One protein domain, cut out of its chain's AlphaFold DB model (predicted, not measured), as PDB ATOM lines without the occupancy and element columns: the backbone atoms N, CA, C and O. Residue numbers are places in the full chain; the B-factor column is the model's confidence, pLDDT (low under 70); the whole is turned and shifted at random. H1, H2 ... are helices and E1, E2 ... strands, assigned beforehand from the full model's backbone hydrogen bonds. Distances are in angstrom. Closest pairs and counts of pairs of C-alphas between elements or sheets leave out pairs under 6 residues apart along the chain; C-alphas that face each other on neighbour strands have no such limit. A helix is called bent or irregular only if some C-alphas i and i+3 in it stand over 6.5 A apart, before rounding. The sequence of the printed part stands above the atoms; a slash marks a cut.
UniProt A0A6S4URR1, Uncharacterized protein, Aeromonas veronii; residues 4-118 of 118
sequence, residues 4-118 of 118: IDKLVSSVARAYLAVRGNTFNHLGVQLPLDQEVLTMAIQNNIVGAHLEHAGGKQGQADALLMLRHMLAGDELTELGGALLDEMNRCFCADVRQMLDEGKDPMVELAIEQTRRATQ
ATOM      1  N   ILE A   4     -15.744  -4.010 -55.008       95.19
ATOM      2  CA  ILE A   4     -14.971  -4.786 -54.037       95.19
ATOM      3  C   ILE A   4     -14.837  -6.231 -54.510       95.19
ATOM      4  O   ILE A   4     -13.714  -6.705 -54.621       95.19
ATOM      5  N   ASP A   5     -15.930  -6.900 -54.896       95.06
ATOM      6  CA  ASP A   5     -15.880  -8.310 -55.323       95.06
ATOM      7  C   ASP A   5     -14.898  -8.506 -56.493       95.06
ATOM      8  O   ASP A   5     -14.145  -9.480 -56.548       95.06
ATOM      9  N   LYS A   6     -14.880  -7.551 -57.434       96.12
ATOM     10  CA  LYS A   6     -13.967  -7.578 -58.585       96.12
ATOM     11  C   LYS A   6     -12.515  -7.397 -58.156       96.12
ATOM     12  O   LYS A   6     -11.650  -8.120 -58.653       96.12
ATOM     13  N   LEU A   7     -12.247  -6.445 -57.264       97.44
ATOM     14  CA  LEU A   7     -10.902  -6.183 -56.760       97.44
ATOM     15  C   LEU A   7     -10.388  -7.349 -55.917       97.44
ATOM     16  O   LEU A   7      -9.291  -7.822 -56.178       97.44
ATOM     17  N   VAL A   8     -11.198  -7.881 -55.003       97.69
ATOM     18  CA  VAL A   8     -10.870  -9.070 -54.203       97.69
ATOM     19  C   VAL A   8     -10.494 -10.243 -55.106       97.69
ATOM     20  O   VAL A   8      -9.430 -10.837 -54.945       97.69
ATOM     21  N   SER A   9     -11.324 -10.536 -56.111       97.19
ATOM     22  CA  SER A   9     -11.049 -11.612 -57.067       97.19
ATOM     23  C   SER A   9      -9.756 -11.373 -57.860       97.19
ATOM     24  O   SER A   9      -9.026 -12.316 -58.160       97.19
ATOM     25  N   SER A  10      -9.453 -10.117 -58.198       97.81
ATOM     26  CA  SER A  10      -8.239  -9.749 -58.941       97.81
ATOM     27  C   SER A  10      -6.987  -9.856 -58.071       97.81
ATOM     28  O   SER A  10      -6.006 -10.449 -58.508       97.81
ATOM     29  N   VAL A  11      -7.052  -9.398 -56.818       98.25
ATOM     30  CA  VAL A  11      -5.996  -9.567 -55.813       98.25
ATOM     31  C   VAL A  11      -5.704 -11.051 -55.580       98.25
ATOM     32  O   VAL A  11      -4.546 -11.457 -55.630       98.25
ATOM     33  N   ALA A  12      -6.739 -11.880 -55.397       97.94
ATOM     34  CA  ALA A  12      -6.579 -13.323 -55.214       97.94
ATOM     35  C   ALA A  12      -5.864 -13.975 -56.409       97.94
ATOM     36  O   ALA A  12      -4.915 -14.738 -56.224       97.94
ATOM     37  N   ARG A  13      -6.273 -13.641 -57.643       98.06
ATOM     38  CA  ARG A  13      -5.607 -14.136 -58.860       98.06
ATOM     39  C   ARG A  13      -4.152 -13.686 -58.945       98.06
ATOM     40  O   ARG A  13      -3.287 -14.515 -59.216       98.06
ATOM     41  N   ALA A  14      -3.883 -12.404 -58.708       98.31
ATOM     42  CA  ALA A  14      -2.537 -11.849 -58.775       98.31
ATOM     43  C   ALA A  14      -1.609 -12.503 -57.736       98.31
ATOM     44  O   ALA A  14      -0.465 -12.836 -58.039       98.31
ATOM     45  N   TYR A  15      -2.122 -12.789 -56.537       98.31
ATOM     46  CA  TYR A  15      -1.382 -13.515 -55.507       98.31
ATOM     47  C   TYR A  15      -1.068 -14.957 -55.887       98.31
ATOM     48  O   TYR A  15       0.085 -15.372 -55.775       98.31
ATOM     49  N   LEU A  16      -2.041 -15.707 -56.409       97.62
ATOM     50  CA  LEU A  16      -1.798 -17.071 -56.891       97.62
ATOM     51  C   LEU A  16      -0.780 -17.108 -58.034       97.62
ATOM     52  O   LEU A  16       0.033 -18.026 -58.091       97.62
ATOM     53  N   ALA A  17      -0.787 -16.107 -58.918       97.56
ATOM     54  CA  ALA A  17       0.191 -16.008 -59.997       97.56
ATOM     55  C   ALA A  17       1.631 -15.838 -59.473       97.56
ATOM     56  O   ALA A  17       2.567 -16.344 -60.086       97.56
ATOM     57  N   VAL A  18       1.806 -15.160 -58.334       96.88
ATOM     58  CA  VAL A  18       3.121 -14.897 -57.724       96.88
ATOM     59  C   VAL A  18       3.566 -16.012 -56.771       96.88
ATOM     60  O   VAL A  18       4.751 -16.342 -56.722       96.88
ATOM     61  N   ARG A  19       2.648 -16.572 -55.977       95.12
ATOM     62  CA  ARG A  19       2.963 -17.501 -54.874       95.12
ATOM     63  C   ARG A  19       2.608 -18.958 -55.158       95.12
ATOM     64  O   ARG A  19       3.108 -19.841 -54.468       95.12
ATOM     65  N   GLY A  20       1.795 -19.221 -56.176       95.88
ATOM     66  CA  GLY A  20       1.275 -20.552 -56.469       95.88
ATOM     67  C   GLY A  20       0.089 -20.940 -55.583       95.88
ATOM     68  O   GLY A  20      -0.510 -20.117 -54.897       95.88
ATOM     69  N   ASN A  21      -0.260 -22.223 -55.622       95.94
ATOM     70  CA  ASN A  21      -1.466 -22.797 -55.016       95.94
ATOM     71  C   ASN A  21      -1.224 -23.434 -53.638       95.94
ATOM     72  O   ASN A  21      -2.023 -24.239 -53.159       95.94
ATOM     73  N   THR A  22      -0.086 -23.165 -53.007       94.75
ATOM     74  CA  THR A  22       0.248 -23.735 -51.702       94.75
ATOM     75  C   THR A  22       1.119 -22.768 -50.924       94.75
ATOM     76  O   THR A  22       2.115 -22.269 -51.444       94.75
ATOM     77  N   PHE A  23       0.776 -22.542 -49.661       95.75
ATOM     78  CA  PHE A  23       1.562 -21.739 -48.734       95.75
ATOM     79  C   PHE A  23       2.051 -22.614 -47.584       95.75
ATOM     80  O   PHE A  23       1.273 -23.359 -46.996       95.75
ATOM     81  N   ASN A  24       3.344 -22.554 -47.269       96.62
ATOM     82  CA  ASN A  24       3.942 -23.389 -46.230       96.62
ATOM     83  C   ASN A  24       4.521 -22.506 -45.126       96.62
ATOM     84  O   ASN A  24       5.376 -21.658 -45.394       96.62
ATOM     85  N   HIS A  25       4.095 -22.725 -43.886       97.38
ATOM     86  CA  HIS A  25       4.616 -22.006 -42.728       97.38
ATOM     87  C   HIS A  25       4.457 -22.845 -41.456       97.38
ATOM     88  O   HIS A  25       3.440 -23.503 -41.276       97.38
ATOM     89  N   LEU A  26       5.473 -22.856 -40.583       96.56
ATOM     90  CA  LEU A  26       5.471 -23.600 -39.305       96.56
ATOM     91  C   LEU A  26       5.096 -25.094 -39.425       96.56
ATOM     92  O   LEU A  26       4.461 -25.669 -38.543       96.56
ATOM     93  N   GLY A  27       5.485 -25.737 -40.529       94.69
ATOM     94  CA  GLY A  27       5.150 -27.141 -40.796       94.69
ATOM     95  C   GLY A  27       3.683 -27.383 -41.173       94.69
ATOM     96  O   GLY A  27       3.285 -28.535 -41.321       94.69
ATOM     97  N   VAL A  28       2.893 -26.321 -41.348       95.06
ATOM     98  CA  VAL A  28       1.540 -26.355 -41.908       95.06
ATOM     99  C   VAL A  28       1.619 -26.070 -43.404       95.06
ATOM    100  O   VAL A  28       2.317 -25.152 -43.842       95.06
ATOM    101  N   GLN A  29       0.891 -26.869 -44.180       94.44
ATOM    102  CA  GLN A  29       0.683 -26.658 -45.603       94.44
ATOM    103  C   GLN A  29      -0.755 -26.198 -45.829       94.44
ATOM    104  O   GLN A  29      -1.696 -26.959 -45.611       94.44
ATOM    105  N   LEU A  30      -0.913 -24.957 -46.276       91.25
ATOM    106  CA  LEU A  30      -2.196 -24.367 -46.616       91.25
ATOM    107  C   LEU A  30      -2.417 -24.480 -48.132       91.25
ATOM    108  O   LEU A  30      -1.702 -23.816 -48.893       91.25
ATOM    109  N   PRO A  31      -3.371 -25.303 -48.602       91.69
ATOM    110  CA  PRO A  31      -3.786 -25.266 -49.996       91.69
ATOM    111  C   PRO A  31      -4.465 -23.926 -50.285       91.69
ATOM    112  O   PRO A  31      -5.316 -23.469 -49.523       91.69
ATOM    113  N   LEU A  32      -4.074 -23.299 -51.388       93.38
ATOM    114  CA  LEU A  32      -4.636 -22.038 -51.843       93.38
ATOM    115  C   LEU A  32      -5.289 -22.232 -53.203       93.38
ATOM    116  O   LEU A  32      -4.654 -22.679 -54.158       93.38
ATOM    117  N   ASP A  33      -6.538 -21.809 -53.302       94.12
ATOM    118  CA  ASP A  33      -7.211 -21.583 -54.568       94.12
ATOM    119  C   ASP A  33      -7.859 -20.195 -54.572       94.12
ATOM    120  O   ASP A  33      -7.812 -19.439 -53.592       94.12
ATOM    121  N   GLN A  34      -8.421 -19.823 -55.720       93.69
ATOM    122  CA  GLN A  34      -8.984 -18.493 -55.897       93.69
ATOM    123  C   GLN A  34     -10.222 -18.277 -55.022       93.69
ATOM    124  O   GLN A  34     -10.435 -17.157 -54.561       93.69
ATOM    125  N   GLU A  35     -11.033 -19.308 -54.789       91.75
ATOM    126  CA  GLU A  35     -12.249 -19.216 -53.980       91.75
ATOM    127  C   GLU A  35     -11.891 -19.000 -52.507       91.75
ATOM    128  O   GLU A  35     -12.349 -18.034 -51.893       91.75
ATOM    129  N   VAL A  36     -10.978 -19.817 -51.976       89.12
ATOM    130  CA  VAL A  36     -10.452 -19.716 -50.610       89.12
ATOM    131  C   VAL A  36      -9.815 -18.350 -50.368       89.12
ATOM    132  O   VAL A  36     -10.148 -17.691 -49.384       89.12
ATOM    133  N   LEU A  37      -8.955 -17.870 -51.273       94.50
ATOM    134  CA  LEU A  37      -8.331 -16.551 -51.120       94.50
ATOM    135  C   LEU A  37      -9.337 -15.407 -51.236       94.50
ATOM    136  O   LEU A  37      -9.242 -14.445 -50.478       94.50
ATOM    137  N   THR A  38     -10.315 -15.507 -52.139       95.06
ATOM    138  CA  THR A  38     -11.385 -14.504 -52.256       95.06
ATOM    139  C   THR A  38     -12.150 -14.404 -50.937       95.06
ATOM    140  O   THR A  38     -12.326 -13.302 -50.418       95.06
ATOM    141  N   MET A  39     -12.543 -15.538 -50.349       91.12
ATOM    142  CA  MET A  39     -13.215 -15.561 -49.046       91.12
ATOM    143  C   MET A  39     -12.319 -15.028 -47.923       91.12
ATOM    144  O   MET A  39     -12.773 -14.231 -47.104       91.12
ATOM    145  N   ALA A  40     -11.043 -15.420 -47.888       91.44
ATOM    146  CA  ALA A  40     -10.102 -14.971 -46.865       91.44
ATOM    147  C   ALA A  40      -9.887 -13.451 -46.909       91.44
ATOM    148  O   ALA A  40      -9.932 -12.798 -45.867       91.44
ATOM    149  N   ILE A  41      -9.726 -12.878 -48.104       95.50
ATOM    150  CA  ILE A  41      -9.612 -11.431 -48.311       95.50
ATOM    151  C   ILE A  41     -10.915 -10.726 -47.917       95.50
ATOM    152  O   ILE A  41     -10.883  -9.703 -47.230       95.50
ATOM    153  N   GLN A  42     -12.069 -11.272 -48.310       94.06
ATOM    154  CA  GLN A  42     -13.366 -10.696 -47.960       94.06
ATOM    155  C   GLN A  42     -13.553 -10.640 -46.439       94.06
ATOM    156  O   GLN A  42     -13.962  -9.613 -45.908       94.06
ATOM    157  N   ASN A  43     -13.216 -11.713 -45.728       89.75
ATOM    158  CA  ASN A  43     -13.430 -11.795 -44.286       89.75
ATOM    159  C   ASN A  43     -12.402 -10.974 -43.500       89.75
ATOM    160  O   ASN A  43     -12.773 -10.235 -42.595       89.75
ATOM    161  N   ASN A  44     -11.117 -11.078 -43.844       89.94
ATOM    162  CA  ASN A  44     -10.042 -10.538 -43.006       89.94
ATOM    163  C   ASN A  44      -9.570  -9.143 -43.421       89.94
ATOM    164  O   ASN A  44      -8.981  -8.443 -42.605       89.94
ATOM    165  N   ILE A  45      -9.823  -8.720 -44.664       93.25
ATOM    166  CA  ILE A  45      -9.481  -7.368 -45.129       93.25
ATOM    167  C   ILE A  45     -10.748  -6.521 -45.195       93.25
ATOM    168  O   ILE A  45     -10.864  -5.521 -44.489       93.25
ATOM    169  N   VAL A  46     -11.729  -6.927 -46.008       93.62
ATOM    170  CA  VAL A  46     -12.959  -6.135 -46.180       93.62
ATOM    171  C   VAL A  46     -13.786  -6.132 -44.892       93.62
ATOM    172  O   VAL A  46     -14.183  -5.064 -44.430       93.62
ATOM    173  N   GLY A  47     -14.003  -7.306 -44.291       91.94
ATOM    174  CA  GLY A  47     -14.724  -7.463 -43.027       91.94
ATOM    175  C   GLY A  47     -14.107  -6.637 -41.901       91.94
ATOM    176  O   GLY A  47     -14.816  -5.859 -41.271       91.94
ATOM    177  N   ALA A  48     -12.782  -6.685 -41.738       91.31
ATOM    178  CA  ALA A  48     -12.078  -5.916 -40.710       91.31
ATOM    179  C   ALA A  48     -12.297  -4.395 -40.835       91.31
ATOM    180  O   ALA A  48     -12.545  -3.714 -39.838       91.31
ATOM    181  N   HIS A  49     -12.262  -3.842 -42.051       94.12
ATOM    182  CA  HIS A  49     -12.555  -2.420 -42.258       94.12
ATOM    183  C   HIS A  49     -14.020  -2.072 -41.962       94.12
ATOM    184  O   HIS A  49     -14.294  -1.024 -41.374       94.12
ATOM    185  N   LEU A  50     -14.962  -2.942 -42.345       92.94
ATOM    186  CA  LEU A  50     -16.387  -2.755 -42.063       92.94
ATOM    187  C   LEU A  50     -16.692  -2.815 -40.562       92.94
ATOM    188  O   LEU A  50     -17.455  -1.986 -40.071       92.94
ATOM    189  N   GLU A  51     -16.082  -3.751 -39.837       92.06
ATOM    190  CA  GLU A  51     -16.211  -3.877 -38.382       92.06
ATOM    191  C   GLU A  51     -15.633  -2.656 -37.658       92.06
ATOM    192  O   GLU A  51     -16.244  -2.143 -36.723       92.06
ATOM    193  N   HIS A  52     -14.480  -2.155 -38.110       91.06
ATOM    194  CA  HIS A  52     -13.792  -1.052 -37.445       91.06
ATOM    195  C   HIS A  52     -14.435   0.320 -37.701       91.06
ATOM    196  O   HIS A  52     -14.605   1.109 -36.771       91.06
ATOM    197  N   ALA A  53     -14.777   0.626 -38.956       90.50
ATOM    198  CA  ALA A  53     -15.204   1.963 -39.378       90.50
ATOM    199  C   ALA A  53     -16.692   2.044 -39.778       90.50
ATOM    200  O   ALA A  53     -17.187   3.113 -40.151       90.50
ATOM    201  N   GLY A  54     -17.431   0.933 -39.698       88.69
ATOM    202  CA  GLY A  54     -18.830   0.844 -40.109       88.69
ATOM    203  C   GLY A  54     -19.018   0.838 -41.630       88.69
ATOM    204  O   GLY A  54     -18.070   0.904 -42.407       88.69
ATOM    205  N   GLY A  55     -20.278   0.785 -42.079       89.56
ATOM    206  CA  GLY A  55     -20.616   0.513 -43.483       89.56
ATOM    207  C   GLY A  55     -19.963   1.455 -44.503       89.56
ATOM    208  O   GLY A  55     -19.194   1.009 -45.346       89.56
ATOM    209  N   LYS A  56     -20.247   2.766 -44.451       92.19
ATOM    210  CA  LYS A  56     -19.797   3.695 -45.507       92.19
ATOM    211  C   LYS A  56     -18.283   3.930 -45.493       92.19
ATOM    212  O   LYS A  56     -17.661   3.899 -46.551       92.19
ATOM    213  N   GLN A  57     -17.712   4.200 -44.318       94.50
ATOM    214  CA  GLN A  57     -16.283   4.494 -44.200       94.50
ATOM    215  C   GLN A  57     -15.449   3.221 -44.364       94.50
ATOM    216  O   GLN A  57     -14.533   3.213 -45.175       94.50
ATOM    217  N   GLY A  58     -15.836   2.121 -43.712       95.44
ATOM    218  CA  GLY A  58     -15.157   0.835 -43.857       95.44
ATOM    219  C   GLY A  58     -15.164   0.319 -45.292       95.44
ATOM    220  O   GLY A  58     -14.152  -0.181 -45.776       95.44
ATOM    221  N   GLN A  59     -16.259   0.518 -46.032       94.94
ATOM    222  CA  GLN A  59     -16.294   0.179 -47.454       94.94
ATOM    223  C   GLN A  59     -15.307   1.023 -48.279       94.94
ATOM    224  O   GLN A  59     -14.649   0.488 -49.172       94.94
ATOM    225  N   ALA A  60     -15.199   2.326 -48.001       96.38
ATOM    226  CA  ALA A  60     -14.254   3.204 -48.689       96.38
ATOM    227  C   ALA A  60     -12.795   2.833 -48.373       96.38
ATOM    228  O   ALA A  60     -11.971   2.772 -49.287       96.38
ATOM    229  N   ASP A  61     -12.502   2.523 -47.111       96.38
ATOM    230  CA  ASP A  61     -11.170   2.125 -46.654       96.38
ATOM    231  C   ASP A  61     -10.754   0.774 -47.250       96.38
ATOM    232  O   ASP A  61      -9.652   0.646 -47.782       96.38
ATOM    233  N   ALA A  62     -11.664  -0.206 -47.270       96.62
ATOM    234  CA  ALA A  62     -11.429  -1.494 -47.918       96.62
ATOM    235  C   ALA A  62     -11.150  -1.336 -49.420       96.62
ATOM    236  O   ALA A  62     -10.232  -1.957 -49.955       96.62
ATOM    237  N   LEU A  63     -11.913  -0.480 -50.109       96.88
ATOM    238  CA  LEU A  63     -11.703  -0.207 -51.530       96.88
ATOM    239  C   LEU A  63     -10.325   0.417 -51.784       96.88
ATOM    240  O   LEU A  63      -9.634   0.030 -52.727       96.88
ATOM    241  N   LEU A  64      -9.927   1.376 -50.944       96.75
ATOM    242  CA  LEU A  64      -8.622   2.021 -51.026       96.75
ATOM    243  C   LEU A  64      -7.492   1.007 -50.806       96.75
ATOM    244  O   LEU A  64      -6.562   0.957 -51.610       96.75
ATOM    245  N   MET A  65      -7.605   0.163 -49.777       97.25
ATOM    246  CA  MET A  65      -6.637  -0.896 -49.492       97.25
ATOM    247  C   MET A  65      -6.485  -1.845 -50.684       97.25
ATOM    248  O   MET A  65      -5.383  -2.015 -51.198       97.25
ATOM    249  N   LEU A  66      -7.590  -2.399 -51.192       97.75
ATOM    250  CA  LEU A  66      -7.567  -3.340 -52.316       97.75
ATOM    251  C   LEU A  66      -6.949  -2.734 -53.584       97.75
ATOM    252  O   LEU A  66      -6.227  -3.418 -54.305       97.75
ATOM    253  N   ARG A  67      -7.191  -1.444 -53.850       97.19
ATOM    254  CA  ARG A  67      -6.554  -0.732 -54.968       97.19
ATOM    255  C   ARG A  67      -5.046  -0.582 -54.779       97.19
ATOM    256  O   ARG A  67      -4.326  -0.653 -55.763       97.19
ATOM    257  N   HIS A  68      -4.558  -0.404 -53.554       97.81
ATOM    258  CA  HIS A  68      -3.120  -0.325 -53.271       97.81
ATOM    259  C   HIS A  68      -2.405  -1.680 -53.298       97.81
ATOM    260  O   HIS A  68      -1.182  -1.734 -53.459       97.81
ATOM    261  N   MET A  69      -3.146  -2.780 -53.182       98.19
ATOM    262  CA  MET A  69      -2.595  -4.127 -53.341       98.19
ATOM    263  C   MET A  69      -2.287  -4.474 -54.806       98.19
ATOM    264  O   MET A  69      -1.609  -5.468 -55.055       98.19
ATOM    265  N   LEU A  70      -2.750  -3.667 -55.767       98.00
ATOM    266  CA  LEU A  70      -2.572  -3.902 -57.198       98.00
ATOM    267  C   LEU A  70      -1.922  -2.710 -57.915       98.00
ATOM    268  O   LEU A  70      -2.199  -1.548 -57.624       98.00
ATOM    269  N   ALA A  71      -1.090  -3.013 -58.907       96.75
ATOM    270  CA  ALA A  71      -0.591  -2.077 -59.906       96.75
ATOM    271  C   ALA A  71      -1.096  -2.542 -61.280       96.75
ATOM    272  O   ALA A  71      -0.430  -3.286 -61.996       96.75
ATOM    273  N   GLY A  72      -2.327  -2.156 -61.627       94.19
ATOM    274  CA  GLY A  72      -3.045  -2.786 -62.738       94.19
ATOM    275  C   GLY A  72      -3.489  -4.198 -62.349       94.19
ATOM    276  O   GLY A  72      -4.211  -4.351 -61.368       94.19
ATOM    277  N   ASP A  73      -3.044  -5.210 -63.096       93.81
ATOM    278  CA  ASP A  73      -3.310  -6.626 -62.791       93.81
ATOM    279  C   ASP A  73      -2.182  -7.289 -61.977       93.81
ATOM    280  O   ASP A  73      -2.294  -8.451 -61.583       93.81
ATOM    281  N   GLU A  74      -1.091  -6.563 -61.718       97.75
ATOM    282  CA  GLU A  74       0.057  -7.072 -60.974       97.75
ATOM    283  C   GLU A  74      -0.106  -6.849 -59.471       97.75
ATOM    284  O   GLU A  74      -0.568  -5.798 -59.021       97.75
ATOM    285  N   LEU A  75       0.312  -7.838 -58.684       98.50
ATOM    286  CA  LEU A  75       0.344  -7.733 -57.232       98.50
ATOM    287  C   LEU A  75       1.489  -6.809 -56.797       98.50
ATOM    288  O   LEU A  75       2.637  -7.013 -57.187       98.50
ATOM    289  N   THR A  76       1.192  -5.827 -55.949       98.62
ATOM    290  CA  THR A  76       2.222  -4.947 -55.376       98.62
ATOM    291  C   THR A  76       2.984  -5.637 -54.245       98.62
ATOM    292  O   THR A  76       2.503  -6.601 -53.649       98.62
ATOM    293  N   GLU A  77       4.156  -5.109 -53.878       97.88
ATOM    294  CA  GLU A  77       4.895  -5.579 -52.695       97.88
ATOM    295  C   GLU A  77       4.050  -5.494 -51.417       97.88
ATOM    296  O   GLU A  77       4.054  -6.425 -50.614       97.88
ATOM    297  N   LEU A  78       3.272  -4.415 -51.263       96.75
ATOM    298  CA  LEU A  78       2.326  -4.258 -50.158       96.75
ATOM    299  C   LEU A  78       1.265  -5.364 -50.175       96.75
ATOM    300  O   LEU A  78       1.021  -5.990 -49.144       96.75
ATOM    301  N   GLY A  79       0.652  -5.615 -51.335       97.62
ATOM    302  CA  GLY A  79      -0.356  -6.661 -51.489       97.62
ATOM    303  C   GLY A  79       0.192  -8.048 -51.167       97.62
ATOM    304  O   GLY A  79      -0.451  -8.810 -50.447       97.62
ATOM    305  N   GLY A  80       1.402  -8.352 -51.637       97.88
ATOM    306  CA  GLY A  80       2.089  -9.603 -51.326       97.88
ATOM    307  C   GLY A  80       2.419  -9.746 -49.850       97.88
ATOM    308  O   GLY A  80       2.070 -10.762 -49.260       97.88
ATOM    309  N   ALA A  81       3.022  -8.729 -49.235       97.69
ATOM    310  CA  ALA A  81       3.387  -8.773 -47.823       97.69
ATOM    311  C   ALA A  81       2.163  -8.944 -46.913       97.69
ATOM    312  O   ALA A  81       2.197  -9.741 -45.979       97.69
ATOM    313  N   LEU A  82       1.070  -8.234 -47.204       96.38
ATOM    314  CA  LEU A  82      -0.147  -8.301 -46.402       96.38
ATOM    315  C   LEU A  82      -0.823  -9.678 -46.496       96.38
ATOM    316  O   LEU A  82      -1.254 -10.220 -45.481       96.38
ATOM    317  N   LEU A  83      -0.875 -10.277 -47.690       97.44
ATOM    318  CA  LEU A  83      -1.431 -11.622 -47.872       97.44
ATOM    319  C   LEU A  83      -0.509 -12.724 -47.342       97.44
ATOM    320  O   LEU A  83      -1.003 -13.699 -46.777       97.44
ATOM    321  N   ASP A  84       0.809 -12.575 -47.484       97.62
ATOM    322  CA  ASP A  84       1.778 -13.486 -46.872       97.62
ATOM    323  C   ASP A  84       1.603 -13.482 -45.344       97.62
ATOM    324  O   ASP A  84       1.562 -14.547 -44.730       97.62
ATOM    325  N   GLU A  85       1.450 -12.306 -44.726       96.56
ATOM    326  CA  GLU A  85       1.257 -12.186 -43.278       96.56
ATOM    327  C   GLU A  85      -0.093 -12.751 -42.822       96.56
ATOM    328  O   GLU A  85      -0.143 -13.516 -41.861       96.56
ATOM    329  N   MET A  86      -1.175 -12.483 -43.561       95.19
ATOM    330  CA  MET A  86      -2.480 -13.107 -43.311       95.19
ATOM    331  C   MET A  86      -2.377 -14.643 -43.306       95.19
ATOM    332  O   MET A  86      -2.875 -15.302 -42.392       95.19
ATOM    333  N   ASN A  87      -1.696 -15.221 -44.301       95.69
ATOM    334  CA  ASN A  87      -1.513 -16.669 -44.396       95.69
ATOM    335  C   ASN A  87      -0.585 -17.218 -43.299       95.69
ATOM    336  O   ASN A  87      -0.801 -18.335 -42.824       95.69
ATOM    337  N   ARG A  88       0.425 -16.453 -42.862       96.56
ATOM    338  CA  ARG A  88       1.281 -16.819 -41.720       96.56
ATOM    339  C   ARG A  88       0.499 -16.886 -40.421       96.56
ATOM    340  O   ARG A  88       0.624 -17.896 -39.734       96.56
ATOM    341  N   CYS A  89      -0.320 -15.876 -40.120       93.88
ATOM    342  CA  CYS A  89      -1.185 -15.880 -38.939       93.88
ATOM    343  C   CYS A  89      -2.091 -17.114 -38.937       93.88
ATOM    344  O   CYS A  89      -2.103 -17.861 -37.965       93.88
ATOM    345  N   PHE A  90      -2.743 -17.410 -40.066       91.50
ATOM    346  CA  PHE A  90      -3.585 -18.602 -40.173       91.50
ATOM    347  C   PHE A  90      -2.803 -19.907 -39.954       91.50
ATOM    348  O   PHE A  90      -3.252 -20.802 -39.239       91.50
ATOM    349  N   CYS A  91      -1.605 -20.032 -40.533       94.75
ATOM    350  CA  CYS A  91      -0.758 -21.203 -40.304       94.75
ATOM    351  C   CYS A  91      -0.305 -21.316 -38.840       94.75
ATOM    352  O   CYS A  91      -0.190 -22.430 -38.334       94.75
ATOM    353  N   ALA A  92      -0.047 -20.194 -38.165       95.88
ATOM    354  CA  ALA A  92       0.304 -20.172 -36.751       95.88
ATOM    355  C   ALA A  92      -0.866 -20.637 -35.873       95.88
ATOM    356  O   ALA A  92      -0.655 -21.491 -35.014       95.88
ATOM    357  N   ASP A  93      -2.089 -20.179 -36.152       92.31
ATOM    358  CA  ASP A  93      -3.299 -20.628 -35.452       92.31
ATOM    359  C   ASP A  93      -3.509 -22.143 -35.624       92.31
ATOM    360  O   ASP A  93      -3.713 -22.870 -34.651       92.31
ATOM    361  N   VAL A  94      -3.377 -22.657 -36.854       93.31
ATOM    362  CA  VAL A  94      -3.478 -24.102 -37.129       93.31
ATOM    363  C   VAL A  94      -2.370 -24.883 -36.423       93.31
ATOM    364  O   VAL A  94      -2.633 -25.937 -35.841       93.31
ATOM    365  N   ARG A  95      -1.126 -24.389 -36.444       95.75
ATOM    366  CA  ARG A  95      -0.007 -25.029 -35.738       95.75
ATOM    367  C   ARG A  95      -0.273 -25.092 -34.238       95.75
ATOM    368  O   ARG A  95      -0.077 -26.152 -33.650       95.75
ATOM    369  N   GLN A  96      -0.774 -24.009 -33.648       95.31
ATOM    370  CA  GLN A  96      -1.141 -23.967 -32.238       95.31
ATOM    371  C   GLN A  96      -2.214 -25.013 -31.909       95.31
ATOM    372  O   GLN A  96      -2.044 -25.776 -30.962       95.31
ATOM    373  N   MET A  97      -3.284 -25.106 -32.706       94.81
ATOM    374  CA  MET A  97      -4.324 -26.127 -32.513       94.81
ATOM    375  C   MET A  97      -3.733 -27.544 -32.539       94.81
ATOM    376  O   MET A  97      -4.044 -28.361 -31.672       94.81
ATOM    377  N   LEU A  98      -2.833 -27.820 -33.487       94.94
ATOM    378  CA  LEU A  98      -2.151 -29.112 -33.584       94.94
ATOM    379  C   LEU A  98      -1.238 -29.387 -32.378       94.94
ATOM    380  O   LEU A  98      -1.181 -30.525 -31.914       94.94
ATOM    381  N   ASP A  99      -0.529 -28.378 -31.865       96.44
ATOM    382  CA  ASP A  99       0.304 -28.497 -30.657       96.44
ATOM    383  C   ASP A  99      -0.532 -28.761 -29.398       96.44
ATOM    384  O   ASP A  99      -0.107 -29.500 -28.511       96.44
ATOM    385  N   GLU A 100      -1.748 -28.220 -29.344       96.44
ATOM    386  CA  GLU A 100      -2.726 -28.471 -28.280       96.44
ATOM    387  C   GLU A 100      -3.436 -29.833 -28.419       96.44
ATOM    388  O   GLU A 100      -4.255 -30.193 -27.572       96.44
ATOM    389  N   GLY A 101      -3.135 -30.606 -29.470       95.75
ATOM    390  CA  GLY A 101      -3.777 -31.891 -29.753       95.75
ATOM    391  C   GLY A 101      -5.224 -31.769 -30.243       95.75
ATOM    392  O   GLY A 101      -5.979 -32.740 -30.159       95.75
ATOM    393  N   LYS A 102      -5.621 -30.590 -30.733       94.94
ATOM    394  CA  LYS A 102      -6.944 -30.320 -31.304       94.94
ATOM    395  C   LYS A 102      -6.964 -30.616 -32.801       94.94
ATOM    396  O   LYS A 102      -5.935 -30.568 -33.471       94.94
ATOM    397  N   ASP A 103      -8.156 -30.885 -33.326       92.56
ATOM    398  CA  ASP A 103      -8.395 -30.972 -34.768       92.56
ATOM    399  C   ASP A 103      -8.715 -29.568 -35.320       92.56
ATOM    400  O   ASP A 103      -9.779 -29.024 -34.997       92.56
ATOM    401  N   PRO A 104      -7.846 -28.972 -36.163       89.06
ATOM    402  CA  PRO A 104      -8.079 -27.640 -36.711       89.06
ATOM    403  C   PRO A 104      -9.390 -27.520 -37.491       89.06
ATOM    404  O   PRO A 104     -10.019 -26.466 -37.462       89.06
ATOM    405  N   MET A 105      -9.843 -28.582 -38.164       87.81
ATOM    406  CA  MET A 105     -11.092 -28.535 -38.931       87.81
ATOM    407  C   MET A 105     -12.310 -28.408 -38.015       87.81
ATOM    408  O   MET A 105     -13.272 -27.719 -38.360       87.81
ATOM    409  N   VAL A 106     -12.261 -29.036 -36.838       90.06
ATOM    410  CA  VAL A 106     -13.314 -28.933 -35.821       90.06
ATOM    411  C   VAL A 106     -13.310 -27.542 -35.190       90.06
ATOM    412  O   VAL A 106     -14.357 -26.900 -35.127       90.06
ATOM    413  N   GLU A 107     -12.143 -27.045 -34.779       88.19
ATOM    414  CA  GLU A 107     -12.014 -25.728 -34.138       88.19
ATOM    415  C   GLU A 107     -12.428 -24.587 -35.080       88.19
ATOM    416  O   GLU A 107     -13.180 -23.691 -34.689       88.19
ATOM    417  N   LEU A 108     -12.017 -24.646 -36.350       82.25
ATOM    418  CA  LEU A 108     -12.410 -23.653 -37.351       82.25
ATOM    419  C   LEU A 108     -13.918 -23.689 -37.640       82.25
ATOM    420  O   LEU A 108     -14.526 -22.631 -37.801       82.25
ATOM    421  N   ALA A 109     -14.551 -24.867 -37.660       82.62
ATOM    422  CA  ALA A 109     -16.003 -24.979 -37.828       82.62
ATOM    423  C   ALA A 109     -16.780 -24.399 -36.629       82.62
ATOM    424  O   ALA A 109     -17.822 -23.751 -36.799       82.62
ATOM    425  N   ILE A 110     -16.263 -24.584 -35.409       83.06
ATOM    426  CA  ILE A 110     -16.818 -23.968 -34.195       83.06
ATOM    427  C   ILE A 110     -16.714 -22.441 -34.284       83.06
ATOM    428  O   ILE A 110     -17.702 -21.744 -34.048       83.06
ATOM    429  N   GLU A 111     -15.554 -21.913 -34.680       78.31
ATOM    430  CA  GLU A 111     -15.332 -20.472 -34.826       78.31
ATOM    431  C   GLU A 111     -16.222 -19.856 -35.918       78.31
ATOM    432  O   GLU A 111     -16.809 -18.790 -35.711       78.31
ATOM    433  N   GLN A 112     -16.407 -20.546 -37.049       70.81
ATOM    434  CA  GLN A 112     -17.364 -20.147 -38.089       70.81
ATOM    435  C   GLN A 112     -18.791 -20.040 -37.538       70.81
ATOM    436  O   GLN A 112     -19.483 -19.053 -37.795       70.81
ATOM    437  N   THR A 113     -19.219 -21.022 -36.741       73.12
ATOM    438  CA  THR A 113     -20.547 -21.016 -36.109       73.12
ATOM    439  C   THR A 113     -20.684 -19.851 -35.132       73.12
ATOM    440  O   THR A 113     -21.692 -19.149 -35.148       73.12
ATOM    441  N   ARG A 114     -19.651 -19.593 -34.322       74.19
ATOM    442  CA  ARG A 114     -19.632 -18.484 -33.362       74.19
ATOM    443  C   ARG A 114     -19.816 -17.137 -34.061       74.19
ATOM    444  O   ARG A 114     -20.681 -16.368 -33.651       74.19
ATOM    445  N   ARG A 115     -19.053 -16.875 -35.128       66.12
ATOM    446  CA  ARG A 115     -19.134 -15.619 -35.898       66.12
ATOM    447  C   ARG A 115     -20.485 -15.426 -36.581       66.12
ATOM    448  O   ARG A 115     -20.966 -14.308 -36.629       66.12
ATOM    449  N   ALA A 116     -21.119 -16.495 -37.060       60.50
ATOM    450  CA  ALA A 116     -22.442 -16.409 -37.684       60.50
ATOM    451  C   ALA A 116     -23.574 -16.063 -36.693       60.50
ATOM    452  O   ALA A 116     -24.663 -15.679 -37.115       60.50
ATOM    453  N   THR A 117     -23.337 -16.232 -35.389       70.25
ATOM    454  CA  THR A 117     -24.315 -15.954 -34.322       70.25
ATOM    455  C   THR A 117     -24.089 -14.635 -33.579       70.25
ATOM    456  O   THR A 117     -24.873 -14.317 -32.683       70.25
ATOM    457  N   GLN A 118     -23.028 -13.896 -33.921       54.50
ATOM    458  CA  GLN A 118     -22.714 -12.566 -33.382       54.50
ATOM    459  C   GLN A 118     -23.219 -11.466 -34.313       54.50
ATOM    460  O   GLN A 118     -23.658 -10.429 -33.770       54.50
TER     461      GLN A 118
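What this domain is: This is residues 4 to 118 of the 118 residues of an uncharacterized protein of Aeromonas veronii (UniProt A0A6S4URR1). A long helix, H3, runs like a beam along the longest axis, with a cluster of H1 and the V-shaped bent helix H2 at its beginning, the small strand hairpin E1 and E2 packed along its later part, residues 84 to 98, and H4 turning back from its far end at a corner. Residues 109 to 118, of which 109 to 116 belong to H4, stick out free, apart from the V. The printed part has 115 residues, with four named helices and two named strands in the order H1, E1, E2, H2, H3, H4; the sheet is E1 - E2, antiparallel, and the class is mostly helix. The whole is compact, with a radius of gyration of the C-alphas of 14.8 A and spans of 43 by 34 by 19 A.

Where its parts are: H1, residues 4 to 19, begins at C-alpha 4 (-14.971, -4.786, -54.037) and is 22.0 A long. E1, residues 22 to 25, and E2, residues 28 to 31, are short strands. H2, residues 34 to 68, was assigned as one helix by its hydrogen bonds but is bent: C-alphas 52 and 55 are 9.2 A apart. Its arms are H2a, residues 34 to 52, 25.8 A, and H2b, residues 55 to 68, 20.1 A. H3, residues 77 to 99, begins at C-alpha 77 (4.895, -5.579, -52.695) and is 32.1 A long. H4, residues 104 to 116, is 18.3 A long and ends at C-alpha 116 (-22.442, -16.409, -37.684).

How they stand to each other: H1 touches H2a at a steep tilt of 54 degrees, opposite ways, the closest C-alphas being those of Ala 12 and Leu 37, 5.5 A apart. With residues 4 to 11 alone, H1 touches H2b at a shallow tilt of 32 degrees, the same way; the closest C-alphas are those of Ile 4 and Leu 63, 6.2 A. H2a and H2b touch at a steep tilt of 49 degrees, closest at the C-alphas of Leu 50 and Gly 58, 4.2 A. The hairpin E1 and E2 has N 23 and O 30 at 2.9 A and N 30 and O 23 at 2.8 A, within hydrogen-bond range. The closest C-alphas of E1 and H3 are those of His 25 and Cys 91, 5.9 A. H3 is the hub, touching three helices. H1 and H3 only just touch, with 3 pairs of C-alphas within 8 A, the closest those of Tyr 15 and Gly 80, 6.7 A. H2b and H3 also only just touch, with 3 such pairs, the closest those of His 68 and Gly 79, 7.1 A. H3 and H4 touch only at the corner, closest at the C-alphas of Val 94 and Pro 104, 5.8 A, at a steep tilt of 66 degrees. H4 is apart from H1, H2a and H2b. The helix packing is mostly crossed. In H1, H2b, H3 and H4 every O i to N i+4 pair is within hydrogen-bond range; in H2a 13 of 15 are.

The domain as a whole: The C-alphas farthest apart are those of Gly 72 and Gly 101, 44.0 A. The printed part has no cut and no long link. Mean pLDDT of the printed part is 92.7; residues 115, 116 and 118 are under 70.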